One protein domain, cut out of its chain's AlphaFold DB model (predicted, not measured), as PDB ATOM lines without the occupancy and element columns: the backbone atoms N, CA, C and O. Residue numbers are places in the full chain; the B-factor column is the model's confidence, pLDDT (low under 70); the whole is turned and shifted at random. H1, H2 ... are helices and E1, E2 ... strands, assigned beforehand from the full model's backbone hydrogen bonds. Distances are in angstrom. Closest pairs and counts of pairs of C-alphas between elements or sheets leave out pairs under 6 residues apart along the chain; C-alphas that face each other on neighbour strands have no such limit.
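Overview. This is residues 29 to 134 of the 489 residues of the protein "uncharacterized protein LOC108125415" of Drosophila bipectinata (UniProt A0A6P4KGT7). A small antiparallel sheet of three short strands sits between a helical hairpin, H3 and H4, at one end of the domain and the helix H2 at the other. The short helix H1 packs on the sheet, and two long loop stretches, residues 47 to 61 and 76 to 101, make much of the rest; the second leads from H2 to the hairpin. The printed part has 106 residues, with four named helices and three named strands in the order E1, E2, H1, E3, H2, H3, H4, and the sheet's order is E2, E1, E3. The class is mixed, helices and strands, with under half of the residues in named elements. The whole is compact, with a radius of gyration of the C-alphas of 14.1 A and spans of 42 by 29 by 23 A.

Arrangement. Strand E1, residues 29 to 32, is the inner strand. It forms a hairpin with edge strand E2, residues 39 to 41, at 152 degrees, where N 30 and O 40 are 2.8 A apart, within hydrogen-bond range. Helix H1, residues 42 to 46, is on the sheet at a height of 8.2 A, over none of the strands, but only just: 2 of its 5 C-alphas fall on E2 and 2 on E1. The other edge strand, E3, residues 62 to 66, is antiparallel to E1 at 153 degrees, with N 31 and O 63 within hydrogen-bond range at 2.9 A. E2, H1 and E3 form a split strand-helix-strand unit, two strands running the same way with E1 between them, and its crossover is right-handed. Helix H2, residues 68 to 75, is not on the sheet, but only just, with 4 pairs of C-alphas within 10 A. Helices H3, residues 102 to 112, and H4, residues 119 to 134, touch as a helical hairpin at a shallow tilt of 31 degrees, opposite ways; their closest C-alphas, those of Tyr 106 and Val 126, are 5.9 A apart. Both are apart from E3. In H1, H2, H3 and H4 every O i to N i+4 pair is within hydrogen-bond range.

Along the chain. E1 begins at C-alpha 29 (16.866, -23.972, 47.658) and is 10.0 A long; E2 is 6.9 A, H1 6.0 A and E3 12.9 A. H2 is 10.5 A. H3 is 15.5 A, from C-alpha 102 (7.950, -11.281, 39.631). H4 is 21.6 A and ends at C-alpha 134 (2.552, -5.135, 44.923).

Size, cuts and confidence. The two C-alphas farthest apart are those of Gly 77 and Asp 115, at 42.2 A. The printed part has no cut. The links H1 to E3 and H2 to H3 are long. The mean pLDDT of the printed part is 92.0, with residues 81 to 82 under 70.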
ATOM      1  N   ARG A  29      18.098 -23.173  47.599       96.62
ATOM      2  CA  ARG A  29      16.866 -23.972  47.658       96.62
ATOM      3  C   ARG A  29      15.800 -23.296  46.816       96.62
ATOM      4  O   ARG A  29      15.521 -22.124  47.022       96.62
ATOM      5  N   TYR A  30      15.165 -24.047  45.932       97.06
ATOM      6  CA  TYR A  30      14.059 -23.576  45.110       97.06
ATOM      7  C   TYR A  30      12.746 -24.155  45.623       97.06
ATOM      8  O   TYR A  30      12.582 -25.374  45.605       97.06
ATOM      9  N   SER A  31      11.833 -23.301  46.083       96.31
ATOM     10  CA  SER A  31      10.538 -23.703  46.643       96.31
ATOM     11  C   SER A  31       9.394 -23.327  45.710       96.31
ATOM     12  O   SER A  31       9.383 -22.239  45.139       96.31
ATOM     13  N   CYS A  32       8.428 -24.219  45.503       96.81
ATOM     14  CA  CYS A  32       7.298 -23.940  44.617       96.81
ATOM     15  C   CYS A  32       6.242 -23.075  45.309       96.81
ATOM     16  O   CYS A  32       5.799 -23.400  46.404       96.81
ATOM     17  N   TRP A  33       5.739 -22.040  44.626       93.56
ATOM     18  CA  TRP A  33       4.645 -21.209  45.156       93.56
ATOM     19  C   TRP A  33       3.315 -21.940  45.325       93.56
ATOM     20  O   TRP A  33       2.470 -21.522  46.110       93.56
ATOM     21  N   ILE A  34       3.098 -22.970  44.511       95.06
ATOM     22  CA  ILE A  34       1.793 -23.613  44.343       95.06
ATOM     23  C   ILE A  34       1.755 -24.949  45.075       95.06
ATOM     24  O   ILE A  34       0.738 -25.330  45.643       95.06
ATOM     25  N   CYS A  35       2.865 -25.685  45.036       95.81
ATOM     26  CA  CYS A  35       2.930 -27.024  45.591       95.81
ATOM     27  C   CYS A  35       3.438 -26.971  47.033       95.81
ATOM     28  O   CYS A  35       4.581 -26.561  47.247       95.81
ATOM     29  N   PRO A  36       2.655 -27.452  48.010       93.25
ATOM     30  CA  PRO A  36       3.118 -27.521  49.385       93.25
ATOM     31  C   PRO A  36       4.279 -28.512  49.503       93.25
ATOM     32  O   PRO A  36       4.247 -29.604  48.928       93.25
ATOM     33  N   ASN A  37       5.296 -28.144  50.287       92.75
ATOM     34  CA  ASN A  37       6.472 -28.977  50.561       92.75
ATOM     35  C   ASN A  37       7.191 -29.449  49.285       92.75
ATOM     36  O   ASN A  37       7.652 -30.594  49.214       92.75
ATOM     37  N   PHE A  38       7.209 -28.635  48.229       97.19
ATOM     38  CA  PHE A  38       7.961 -28.936  47.016       97.19
ATOM     39  C   PHE A  38       9.209 -28.066  46.965       97.19
ATOM     40  O   PHE A  38       9.154 -26.908  46.551       97.19
ATOM     41  N   ASP A  39      10.331 -28.664  47.353       97.31
ATOM     42  CA  ASP A  39      11.631 -28.014  47.375       97.31
ATOM     43  C   ASP A  39      12.626 -28.786  46.504       97.31
ATOM     44  O   ASP A  39      12.639 -30.019  46.459       97.31
ATOM     45  N   VAL A  40      13.475 -28.059  45.787       97.62
ATOM     46  CA  VAL A  40      14.531 -28.611  44.933       97.62
ATOM     47  C   VAL A  40      15.851 -27.927  45.287       97.62
ATOM     48  O   VAL A  40      15.881 -26.717  45.497       97.62
ATOM     49  N   CYS A  41      16.949 -28.678  45.394       97.75
ATOM     50  CA  CYS A  41      18.261 -28.081  45.642       97.75
ATOM     51  C   CYS A  41      18.797 -27.371  44.392       97.75
ATOM     52  O   CYS A  41      18.372 -27.658  43.270       97.75
ATOM     53  N   GLY A  42      19.755 -26.465  44.589       96.12
ATOM     54  CA  GLY A  42      20.334 -25.668  43.512       96.12
ATOM     55  C   GLY A  42      20.941 -26.507  42.396       96.12
ATOM     56  O   GLY A  42      20.655 -26.257  41.232       96.12
ATOM     57  N   GLU A  43      21.660 -27.574  42.746       96.94
ATOM     58  CA  GLU A  43      22.252 -28.501  41.775       96.94
ATOM     59  C   GLU A  43      21.197 -29.150  40.866       96.94
ATOM     60  O   GLU A  43      21.352 -29.189  39.646       96.94
ATOM     61  N   CYS A  44      20.084 -29.625  41.438       97.50
ATOM     62  CA  CYS A  44      19.008 -30.236  40.654       97.50
ATOM     63  C   CYS A  44      18.251 -29.206  39.810       97.50
ATOM     64  O   CYS A  44      17.810 -29.531  38.706       97.50
ATOM     65  N   TYR A  45      18.090 -27.981  40.318       95.75
ATOM     66  CA  TYR A  45      17.457 -26.892  39.579       95.75
ATOM     67  C   TYR A  45      18.302 -26.466  38.373       95.75
ATOM     68  O   TYR A  45      17.787 -26.382  37.258       95.75
ATOM     69  N   ASP A  46      19.604 -26.261  38.572       94.44
ATOM     70  CA  ASP A  46      20.525 -25.830  37.520       94.44
ATOM     71  C   ASP A  46      20.696 -26.907  36.441       94.44
ATOM     72  O   ASP A  46      20.741 -26.585  35.253       94.44
ATOM     73  N   ALA A  47      20.674 -28.186  36.830       95.56
ATOM     74  CA  ALA A  47      20.655 -29.320  35.907       95.56
ATOM     75  C   ALA A  47      19.319 -29.493  35.150       95.56
ATOM     76  O   ALA A  47      19.181 -30.427  34.359       95.56
ATOM     77  N   GLY A  48      18.308 -28.653  35.412       93.31
ATOM     78  CA  GLY A  48      16.978 -28.762  34.805       93.31
ATOM     79  C   GLY A  48      16.210 -30.020  35.224       93.31
ATOM     80  O   GLY A  48      15.260 -30.420  34.556       93.31
ATOM     81  N   GLN A  49      16.603 -30.667  36.323       93.88
ATOM     82  CA  GLN A  49      16.037 -31.935  36.782       93.88
ATOM     83  C   GLN A  49      14.902 -31.726  37.789       93.88
ATOM     84  O   GLN A  49      14.902 -32.288  38.886       93.88
ATOM     85  N   ILE A  50      13.912 -30.919  37.419       94.75
ATOM     86  CA  ILE A  50      12.749 -30.657  38.270       94.75
ATOM     87  C   ILE A  50      11.704 -31.757  38.013       94.75
ATOM     88  O   ILE A  50      11.243 -31.913  36.882       94.75
ATOM     89  N   PRO A  51      11.339 -32.572  39.020       94.25
ATOM     90  CA  PRO A  51      10.428 -33.688  38.816       94.25
ATOM     91  C   PRO A  51       8.994 -33.193  38.617       94.25
ATOM     92  O   PRO A  51       8.419 -32.549  39.495       94.25
ATOM     93  N   LEU A  52       8.388 -33.570  37.493       94.06
ATOM     94  CA  LEU A  52       6.953 -33.424  37.266       94.06
ATOM     95  C   LEU A  52       6.182 -34.377  38.186       94.06
ATOM     96  O   LEU A  52       6.494 -35.566  38.276       94.06
ATOM     97  N   THR A  53       5.158 -33.864  38.860       91.25
ATOM     98  CA  THR A  53       4.226 -34.681  39.653       91.25
ATOM     99  C   THR A  53       2.792 -34.350  39.257       91.25
ATOM    100  O   THR A  53       2.557 -33.430  38.483       91.25
ATOM    101  N   ARG A  54       1.802 -35.073  39.797       88.75
ATOM    102  CA  ARG A  54       0.383 -34.780  39.513       88.75
ATOM    103  C   ARG A  54      -0.019 -33.344  39.860       88.75
ATOM    104  O   ARG A  54      -0.917 -32.809  39.227       88.75
ATOM    105  N   HIS A  55       0.630 -32.754  40.862       89.62
ATOM    106  CA  HIS A  55       0.329 -31.405  41.338       89.62
ATOM    107  C   HIS A  55       1.394 -30.387  40.932       89.62
ATOM    108  O   HIS A  55       1.084 -29.206  40.876       89.62
ATOM    109  N   HIS A  56       2.634 -30.817  40.676       95.12
ATOM    110  CA  HIS A  56       3.717 -29.937  40.244       95.12
ATOM    111  C   HIS A  56       3.890 -30.000  38.732       95.12
ATOM    112  O   HIS A  56       4.367 -31.007  38.199       95.12
ATOM    113  N   LEU A  57       3.526 -28.905  38.070       96.19
ATOM    114  CA  LEU A  57       3.649 -28.738  36.628       96.19
ATOM    115  C   LEU A  57       4.917 -27.941  36.304       96.19
ATOM    116  O   LEU A  57       5.362 -27.122  37.106       96.19
ATOM    117  N   TYR A  58       5.491 -28.161  35.119       96.00
ATOM    118  CA  TYR A  58       6.778 -27.561  34.726       96.00
ATOM    119  C   TYR A  58       6.770 -26.022  34.732       96.00
ATOM    120  O   TYR A  58       7.820 -25.401  34.874       96.00
ATOM    121  N   TYR A  59       5.590 -25.410  34.599       95.81
ATOM    122  CA  TYR A  59       5.396 -23.961  34.616       95.81
ATOM    123  C   TYR A  59       5.063 -23.390  35.996       95.81
ATOM    124  O   TYR A  59       4.704 -22.221  36.118       95.81
ATOM    125  N   HIS A  60       5.176 -24.177  37.063       96.44
ATOM    126  CA  HIS A  60       5.041 -23.642  38.409       96.44
ATOM    127  C   HIS A  60       6.243 -22.746  38.748       96.44
ATOM    128  O   HIS A  60       7.382 -23.218  38.699       96.44
ATOM    129  N   PRO A  61       6.029 -21.473  39.126       95.62
ATOM    130  CA  PRO A  61       7.126 -20.615  39.552       95.62
ATOM    131  C   PRO A  61       7.793 -21.154  40.823       95.62
ATOM    132  O   PRO A  61       7.126 -21.657  41.737       95.62
ATOM    133  N   LEU A  62       9.119 -21.030  40.864       95.81
ATOM    134  CA  LEU A  62       9.970 -21.452  41.971       95.81
ATOM    135  C   LEU A  62      10.677 -20.225  42.562       95.81
ATOM    136  O   LEU A  62      11.291 -19.461  41.821       95.81
ATOM    137  N   GLU A  63      10.585 -20.054  43.878       94.44
ATOM    138  CA  GLU A  63      11.264 -19.020  44.664       94.44
ATOM    139  C   GLU A  63      12.639 -19.512  45.118       94.44
ATOM    140  O   GLU A  63      12.765 -20.643  45.590       94.44
ATOM    141  N   ALA A  64      13.665 -18.674  44.990       94.56
ATOM    142  CA  ALA A  64      15.020 -18.986  45.415       94.56
ATOM    143  C   ALA A  64      15.253 -18.557  46.870       94.56
ATOM    144  O   ALA A  64      15.072 -17.403  47.252       94.56
ATOM    145  N   HIS A  65      15.736 -19.480  47.689       93.62
ATOM    146  CA  HIS A  65      16.187 -19.230  49.049       93.62
ATOM    147  C   HIS A  65      17.676 -19.537  49.143       93.62
ATOM    148  O   HIS A  65      18.132 -20.616  48.760       93.62
ATOM    149  N   PHE A  66      18.436 -18.591  49.676       93.56
ATOM    150  CA  PHE A  66      19.888 -18.676  49.758       93.56
ATOM    151  C   PHE A  66      20.309 -19.023  51.182       93.56
ATOM    152  O   PHE A  66      19.748 -18.502  52.148       93.56
ATOM    153  N   ASP A  67      21.297 -19.906  51.311       94.00
ATOM    154  CA  ASP A  67      22.022 -20.057  52.566       94.00
ATOM    155  C   ASP A  67      23.026 -18.905  52.755       94.00
ATOM    156  O   ASP A  67      23.222 -18.054  51.885       94.00
ATOM    157  N   ARG A  68      23.692 -18.873  53.909       92.44
ATOM    158  CA  ARG A  68      24.628 -17.803  54.264       92.44
ATOM    159  C   ARG A  68      25.825 -17.701  53.323       92.44
ATOM    160  O   ARG A  68      26.363 -16.607  53.158       92.44
ATOM    161  N   ARG A  69      26.285 -18.819  52.751       92.69
ATOM    162  CA  ARG A  69      27.453 -18.828  51.859       92.69
ATOM    163  C   ARG A  69      27.073 -18.304  50.489       92.69
ATOM    164  O   ARG A  69      27.707 -17.366  50.025       92.69
ATOM    165  N   GLU A  70      26.020 -18.853  49.894       93.81
ATOM    166  CA  GLU A  70      25.531 -18.417  48.589       93.81
ATOM    167  C   GLU A  70      25.081 -16.965  48.633       93.81
ATOM    168  O   GLU A  70      25.451 -16.181  47.770       93.81
ATOM    169  N   PHE A  71      24.355 -16.560  49.677       92.12
ATOM    170  CA  PHE A  71      23.915 -15.175  49.802       92.12
ATOM    171  C   PHE A  71      25.095 -14.191  49.756       92.12
ATOM    172  O   PHE A  71      25.023 -13.165  49.087       92.12
ATOM    173  N   ARG A  72      26.213 -14.512  50.423       90.88
ATOM    174  CA  ARG A  72      27.420 -13.670  50.389       90.88
ATOM    175  C   ARG A  72      28.064 -13.610  49.009       90.88
ATOM    176  O   ARG A  72      28.585 -12.561  48.660       90.88
ATOM    177  N   VAL A  73      28.047 -14.714  48.265       91.50
ATOM    178  CA  VAL A  73      28.619 -14.779  46.913       91.50
ATOM    179  C   VAL A  73      27.766 -13.986  45.922       91.50
ATOM    180  O   VAL A  73      28.312 -13.248  45.116       91.50
ATOM    181  N   TYR A  74      26.439 -14.103  45.994       88.94
ATOM    182  CA  TYR A  74      25.540 -13.445  45.041       88.94
ATOM    183  C   TYR A  74      25.294 -11.961  45.340       88.94
ATOM    184  O   TYR A  74      25.017 -11.207  44.412       88.94
ATOM    185  N   PHE A  75      25.370 -11.544  46.609       89.50
ATOM    186  CA  PHE A  75      24.949 -10.202  47.031       89.50
ATOM    187  C   PHE A  75      26.027  -9.404  47.783       89.50
ATOM    188  O   PHE A  75      25.720  -8.345  48.315       89.50
ATOM    189  N   GLU A  76      27.263  -9.911  47.873       81.19
ATOM    190  CA  GLU A  76      28.495  -9.204  48.296       81.19
ATOM    191  C   GLU A  76      28.366  -8.176  49.449       81.19
ATOM    192  O   GLU A  76      29.063  -7.163  49.489       81.19
ATOM    193  N   GLY A  77      27.510  -8.443  50.442       72.19
ATOM    194  CA  GLY A  77      27.349  -7.588  51.624       72.19
ATOM    195  C   GLY A  77      26.029  -6.823  51.731       72.19
ATOM    196  O   GLY A  77      25.888  -6.028  52.663       72.19
ATOM    197  N   GLU A  78      25.045  -7.071  50.859       83.44
ATOM    198  CA  GLU A  78      23.689  -6.562  51.088       83.44
ATOM    199  C   GLU A  78      23.102  -7.076  52.412       83.44
ATOM    200  O   GLU A  78      23.328  -8.210  52.844       83.44
ATOM    201  N   ALA A  79      22.335  -6.222  53.090       80.50
ATOM    202  CA  ALA A  79      21.709  -6.582  54.353       80.50
ATOM    203  C   ALA A  79      20.548  -7.557  54.114       80.50
ATOM    204  O   ALA A  79      19.532  -7.205  53.505       80.50
ATOM    205  N   TYR A  80      20.678  -8.768  54.653       80.00
ATOM    206  CA  TYR A  80      19.618  -9.766  54.630       80.00
ATOM    207  C   TYR A  80      18.351  -9.233  55.320       80.00
ATOM    208  O   TYR A  80      18.393  -8.732  56.444       80.00
ATOM    209  N   GLY A  81      17.211  -9.339  54.633       68.88
ATOM    210  CA  GLY A  81      15.889  -9.020  55.179       68.88
ATOM    211  C   GLY A  81      15.291  -7.662  54.792       68.88
ATOM    212  O   GLY A  81      14.123  -7.441  55.099       68.88
ATOM    213  N   SER A  82      16.023  -6.779  54.106       65.25
ATOM    214  CA  SER A  82      15.484  -5.463  53.707       65.25
ATOM    215  C   SER A  82      14.455  -5.576  52.575       65.25
ATOM    216  O   SER A  82      13.423  -4.913  52.614       65.25
ATOM    217  N   ASP A  83      14.713  -6.456  51.602       72.75
ATOM    218  CA  ASP A  83      13.785  -6.779  50.518       72.75
ATOM    219  C   ASP A  83      14.139  -8.147  49.905       72.75
ATOM    220  O   ASP A  83      14.798  -8.243  48.872       72.75
ATOM    221  N   MET A  84      13.724  -9.245  50.551       73.94
ATOM    222  CA  MET A  84      13.952 -10.587  49.987       73.94
ATOM    223  C   MET A  84      13.268 -10.784  48.629       73.94
ATOM    224  O   MET A  84      13.632 -11.710  47.910       73.94
ATOM    225  N   GLN A  85      12.313  -9.919  48.269       72.88
ATOM    226  CA  GLN A  85      11.631  -9.949  46.985       72.88
ATOM    227  C   GLN A  85      12.522  -9.436  45.857       72.88
ATOM    228  O   GLN A  85      12.510 -10.019  44.772       72.88
ATOM    229  N   ALA A  86      13.300  -8.383  46.116       73.12
ATOM    230  CA  ALA A  86      14.267  -7.838  45.165       73.12
ATOM    231  C   ALA A  86      15.356  -8.855  44.789       73.12
ATOM    232  O   ALA A  86      15.887  -8.816  43.682       73.12
ATOM    233  N   LEU A  87      15.633  -9.811  45.678       83.88
ATOM    234  CA  LEU A  87      16.610 -10.880  45.461       83.88
ATOM    235  C   LEU A  87      16.061 -12.046  44.625       83.88
ATOM    236  O   LEU A  87      16.812 -12.945  44.246       83.88
ATOM    237  N   GLN A  88      14.751 -12.061  44.348       90.62
ATOM    238  CA  GLN A  88      14.129 -13.126  43.574       90.62
ATOM    239  C   GLN A  88      14.287 -12.891  42.073       90.62
ATOM    240  O   GLN A  88      13.736 -11.947  41.508       90.62
ATOM    241  N   SER A  89      14.965 -13.829  41.417       91.88
ATOM    242  CA  SER A  89      15.075 -13.903  39.963       91.88
ATOM    243  C   SER A  89      14.345 -15.143  39.455       91.88
ATOM    244  O   SER A  89      14.769 -16.274  39.698       91.88
ATOM    245  N   TYR A  90      13.284 -14.928  38.687       94.88
ATOM    246  CA  TYR A  90      12.486 -15.984  38.085       94.88
ATOM    247  C   TYR A  90      12.942 -16.320  36.668       94.88
ATOM    248  O   TYR A  90      13.490 -15.499  35.925       94.88
ATOM    249  N   LYS A  91      12.648 -17.564  36.294       94.75
ATOM    250  CA  LYS A  91      12.810 -18.113  34.954       94.75
ATOM    251  C   LYS A  91      11.427 -18.334  34.335       94.75
ATOM    252  O   LYS A  91      10.562 -18.923  34.981       94.75
ATOM    253  N   CYS A  92      11.212 -17.885  33.098       96.81
ATOM    254  CA  CYS A  92       9.998 -18.213  32.354       96.81
ATOM    255  C   CYS A  92      10.057 -19.678  31.918       96.81
ATOM    256  O   CYS A  92      10.993 -20.078  31.239       96.81
ATOM    257  N   ALA A  93       9.047 -20.467  32.266       95.69
ATOM    258  CA  ALA A  93       9.001 -21.881  31.895       95.69
ATOM    259  C   ALA A  93       8.647 -22.141  30.418       95.69
ATOM    260  O   ALA A  93       8.784 -23.267  29.958       95.69
ATOM    261  N   LEU A  94       8.173 -21.122  29.689       96.31
ATOM    262  CA  LEU A  94       7.737 -21.263  28.295       96.31
ATOM    263  C   LEU A  94       8.858 -20.970  27.285       96.31
ATOM    264  O   LEU A  94       8.855 -21.521  26.191       96.31
ATOM    265  N   CYS A  95       9.818 -20.106  27.636       96.31
ATOM    266  CA  CYS A  95      10.958 -19.750  26.772       96.31
ATOM    267  C   CYS A  95      12.322 -19.803  27.467       96.31
ATOM    268  O   CYS A  95      13.319 -19.381  26.890       96.31
ATOM    269  N   ASP A  96      12.368 -20.239  28.725       94.19
ATOM    270  CA  ASP A  96      13.576 -20.347  29.541       94.19
ATOM    271  C   ASP A  96      14.355 -19.043  29.801       94.19
ATOM    272  O   ASP A  96      15.439 -19.094  30.387       94.19
ATOM    273  N   MET A  97      13.796 -17.874  29.464       95.25
ATOM    274  CA  MET A  97      14.376 -16.570  29.806       95.25
ATOM    275  C   MET A  97      14.519 -16.435  31.330       95.25
ATOM    276  O   MET A  97      13.586 -16.746  32.070       95.25
ATOM    277  N   ARG A  98      15.688 -15.992  31.806       93.88
ATOM    278  CA  ARG A  98      16.053 -15.885  33.234       93.88
ATOM    279  C   ARG A  98      16.208 -14.420  33.649       93.88
ATOM    280  O   ARG A  98      16.257 -13.547  32.789       93.88
ATOM    281  N   GLY A  99      16.334 -14.160  34.951       92.19
ATOM    282  CA  GLY A  99      16.670 -12.825  35.462       92.19
ATOM    283  C   GLY A  99      15.480 -11.878  35.601       92.19
ATOM    284  O   GLY A  99      15.674 -10.671  35.682       92.19
ATOM    285  N   MET A 100      14.246 -12.387  35.590       94.06
ATOM    286  CA  MET A 100      13.053 -11.546  35.695       94.06
ATOM    287  C   MET A 100      12.617 -11.397  37.148       94.06
ATOM    288  O   MET A 100      12.493 -12.395  37.857       94.06
ATOM    289  N   SER A 101      12.273 -10.183  37.576       93.69
ATOM    290  CA  SER A 101      11.489 -10.014  38.804       93.69
ATOM    291  C   SER A 101      10.087 -10.620  38.632       93.69
ATOM    292  O   SER A 101       9.639 -10.900  37.517       93.69
ATOM    293  N   GLY A 102       9.333 -10.788  39.724       91.94
ATOM    294  CA  GLY A 102       7.950 -11.281  39.631       91.94
ATOM    295  C   GLY A 102       7.051 -10.395  38.750       91.94
ATOM    296  O   GLY A 102       6.186 -10.899  38.034       91.94
ATOM    297  N   ALA A 103       7.284  -9.076  38.754       93.00
ATOM    298  CA  ALA A 103       6.575  -8.130  37.894       93.00
ATOM    299  C   ALA A 103       7.015  -8.224  36.426       93.00
ATOM    300  O   ALA A 103       6.177  -8.130  35.525       93.00
ATOM    301  N   ASP A 104       8.307  -8.444  36.177       95.06
ATOM    302  CA  ASP A 104       8.827  -8.605  34.819       95.06
ATOM    303  C   ASP A 104       8.374  -9.918  34.197       95.06
ATOM    304  O   ASP A 104       7.972  -9.915  33.038       95.06
ATOM    305  N   LEU A 105       8.324 -11.005  34.973       96.00
ATOM    306  CA  LEU A 105       7.779 -12.282  34.515       96.00
ATOM    307  C   LEU A 105       6.308 -12.136  34.109       96.00
ATOM    308  O   LEU A 105       5.911 -12.606  33.044       96.00
ATOM    309  N   TYR A 106       5.501 -11.439  34.916       95.88
ATOM    310  CA  TYR A 106       4.104 -11.163  34.575       95.88
ATOM    311  C   TYR A 106       3.982 -10.385  33.255       95.88
ATOM    312  O   TYR A 106       3.232 -10.776  32.356       95.88
ATOM    313  N   ARG A 107       4.755  -9.301  33.107       96.56
ATOM    314  CA  ARG A 107       4.763  -8.482  31.888       96.56
ATOM    315  C   ARG A 107       5.246  -9.272  30.671       96.56
ATOM    316  O   ARG A 107       4.660  -9.146  29.599       96.56
ATOM    317  N   HIS A 108       6.270 -10.100  30.844       97.50
ATOM    318  CA  HIS A 108       6.830 -10.953  29.802       97.50
ATOM    319  C   HIS A 108       5.790 -11.942  29.263       97.50
ATOM    320  O   HIS A 108       5.623 -12.053  28.046       97.50
ATOM    321  N   LEU A 109       5.037 -12.603  30.153       97.31
ATOM    322  CA  LEU A 109       3.959 -13.515  29.764       97.31
ATOM    323  C   LEU A 109       2.885 -12.796  28.942       97.31
ATOM    324  O   LEU A 109       2.524 -13.275  27.868       97.31
ATOM    325  N   LEU A 110       2.436 -11.615  29.390       96.19
ATOM    326  CA  LEU A 110       1.433 -10.806  28.681       96.19
ATOM    327  C   LEU A 110       1.829 -10.429  27.248       96.19
ATOM    328  O   LEU A 110       0.943 -10.139  26.438       96.19
ATOM    329  N   GLN A 111       3.129 -10.355  26.962       97.12
ATOM    330  CA  GLN A 111       3.668  -9.881  25.688       97.12
ATOM    331  C   GLN A 111       4.066 -11.018  24.746       97.12
ATOM    332  O   GLN A 111       3.861 -10.883  23.545       97.12
ATOM    333  N   SER A 112       4.607 -12.121  25.273       96.94
ATOM    334  CA  SER A 112       5.329 -13.105  24.447       96.94
ATOM    335  C   SER A 112       4.593 -14.430  24.252       96.94
ATOM    336  O   SER A 112       4.899 -15.145  23.308       96.94
ATOM    337  N   HIS A 113       3.642 -14.774  25.130       96.69
ATOM    338  CA  HIS A 113       3.168 -16.161  25.258       96.69
ATOM    339  C   HIS A 113       1.659 -16.351  25.125       96.69
ATOM    340  O   HIS A 113       1.153 -17.394  25.512       96.69
ATOM    341  N   ARG A 114       0.917 -15.385  24.570       94.62
ATOM    342  CA  ARG A 114      -0.559 -15.462  24.496       94.62
ATOM    343  C   ARG A 114      -1.089 -16.687  23.749       94.62
ATOM    344  O   ARG A 114      -2.175 -17.156  24.078       94.62
ATOM    345  N   ASP A 115      -0.317 -17.191  22.792       95.88
ATOM    346  CA  ASP A 115      -0.693 -18.319  21.937       95.88
ATOM    347  C   ASP A 115      -0.284 -19.681  22.522       95.88
ATOM    348  O   ASP A 115      -0.626 -20.728  21.973       95.88
ATOM    349  N   HIS A 116       0.447 -19.699  23.643       97.12
ATOM    350  CA  HIS A 116       0.872 -20.942  24.276       97.12
ATOM    351  C   HIS A 116      -0.304 -21.612  25.003       97.12
ATOM    352  O   HIS A 116      -1.041 -20.960  25.739       97.12
ATOM    353  N   GLN A 117      -0.450 -22.933  24.867       97.12
ATOM    354  CA  GLN A 117      -1.550 -23.691  25.483       97.12
ATOM    355  C   GLN A 117      -1.645 -23.462  27.004       97.12
ATOM    356  O   GLN A 117      -2.720 -23.184  27.532       97.12
ATOM    357  N   ASP A 118      -0.502 -23.507  27.691       96.56
ATOM    358  CA  ASP A 118      -0.413 -23.350  29.152       96.56
ATOM    359  C   ASP A 118      -0.375 -21.886  29.634       96.56
ATOM    360  O   ASP A 118      -0.265 -21.622  30.834       96.56
ATOM    361  N   TYR A 119      -0.470 -20.909  28.722       96.31
ATOM    362  CA  TYR A 119      -0.383 -19.484  29.054       96.31
ATOM    363  C   TYR A 119      -1.414 -19.056  30.091       96.31
ATOM    364  O   TYR A 119      -1.066 -18.383  31.059       96.31
ATOM    365  N   SER A 120      -2.674 -19.455  29.898       96.31
ATOM    366  CA  SER A 120      -3.798 -19.034  30.739       96.31
ATOM    367  C   SER A 120      -3.621 -19.467  32.198       96.31
ATOM    368  O   SER A 120      -3.811 -18.665  33.114       96.31
ATOM    369  N   SER A 121      -3.182 -20.707  32.425       96.31
ATOM    370  CA  SER A 121      -2.885 -21.225  33.760       96.31
ATOM    371  C   SER A 121      -1.631 -20.586  34.348       96.31
ATOM    372  O   SER A 121      -1.632 -20.184  35.512       96.31
ATOM    373  N   TYR A 122      -0.567 -20.445  33.553       97.06
ATOM    374  CA  TYR A 122       0.689 -19.886  34.038       97.06
ATOM    375  C   TYR A 122       0.551 -18.412  34.441       97.06
ATOM    376  O   TYR A 122       0.956 -18.025  35.541       97.06
ATOM    377  N   ILE A 123      -0.093 -17.595  33.603       96.69
ATOM    378  CA  ILE A 123      -0.284 -16.173  33.891       96.69
ATOM    379  C   ILE A 123      -1.186 -15.945  35.105       96.69
ATOM    380  O   ILE A 123      -0.912 -15.034  35.882       96.69
ATOM    381  N   ALA A 124      -2.207 -16.780  35.329       95.88
ATOM    382  CA  ALA A 124      -3.073 -16.670  36.503       95.88
ATOM    383  C   ALA A 124      -2.293 -16.865  37.818       95.88
ATOM    384  O   ALA A 124      -2.483 -16.113  38.781       95.88
ATOM    385  N   MET A 125      -1.362 -17.824  37.845       95.44
ATOM    386  CA  MET A 125      -0.492 -18.062  39.002       95.44
ATOM    387  C   MET A 125       0.478 -16.898  39.229       95.44
ATOM    388  O   MET A 125       0.580 -16.383  40.344       95.44
ATOM    389  N   VAL A 126       1.145 -16.431  38.168       95.56
ATOM    390  CA  VAL A 126       2.091 -15.308  38.259       95.56
ATOM    391  C   VAL A 126       1.385 -14.006  38.648       95.56
ATOM    392  O   VAL A 126       1.903 -13.246  39.463       95.56
ATOM    393  N   TYR A 127       0.176 -13.764  38.138       94.62
ATOM    394  CA  TYR A 127      -0.633 -12.598  38.490       94.62
ATOM    395  C   TYR A 127      -1.049 -12.605  39.966       94.62
ATOM    396  O   TYR A 127      -0.957 -11.580  40.643       94.62
ATOM    397  N   SER A 128      -1.442 -13.766  40.495       91.75
ATOM    398  CA  SER A 128      -1.796 -13.914  41.913       91.75
ATOM    399  C   SER A 128      -0.622 -13.553  42.827       91.75
ATOM    400  O   SER A 128      -0.787 -12.827  43.810       91.75
ATOM    401  N   HIS A 129       0.587 -13.983  42.462       89.81
ATOM    402  CA  HIS A 129       1.805 -13.591  43.164       89.81
ATOM    403  C   HIS A 129       2.111 -12.094  42.991       89.81
ATOM    404  O   HIS A 129       2.359 -11.393  43.970       89.81
ATOM    405  N   TYR A 130       2.022 -11.560  41.769       89.56
ATOM    406  CA  TYR A 130       2.205 -10.130  41.499       89.56
ATOM    407  C   TYR A 130       1.316  -9.252  42.394       89.56
ATOM    408  O   TYR A 130       1.800  -8.267  42.955       89.56
ATOM    409  N   LEU A 131       0.045  -9.623  42.579       88.75
ATOM    410  CA  LEU A 131      -0.864  -8.913  43.476       88.75
ATOM    411  C   LEU A 131      -0.403  -8.995  44.932       88.75
ATOM    412  O   LEU A 131      -0.341  -7.965  45.598       88.75
ATOM    413  N   LYS A 132      -0.032 -10.179  45.430       85.50
ATOM    414  CA  LYS A 132       0.422 -10.356  46.819       85.50
ATOM    415  C   LYS A 132       1.589  -9.427  47.175       85.50
ATOM    416  O   LYS A 132       1.602  -8.868  48.269       85.50
ATOM    417  N   HIS A 133       2.519  -9.224  46.243       76.31
ATOM    418  CA  HIS A 133       3.743  -8.461  46.490       76.31
ATOM    419  C   HIS A 133       3.643  -6.967  46.154       76.31
ATOM    420  O   HIS A 133       4.338  -6.170  46.771       76.31
ATOM    421  N   ASN A 134       2.737  -6.555  45.260       71.31
ATOM    422  CA  ASN A 134       2.552  -5.135  44.923       71.31
ATOM    423  C   ASN A 134       1.400  -4.445  45.675       71.31
ATOM    424  O   ASN A 134       1.218  -3.238  45.540       71.31
TER     425      ASN A 134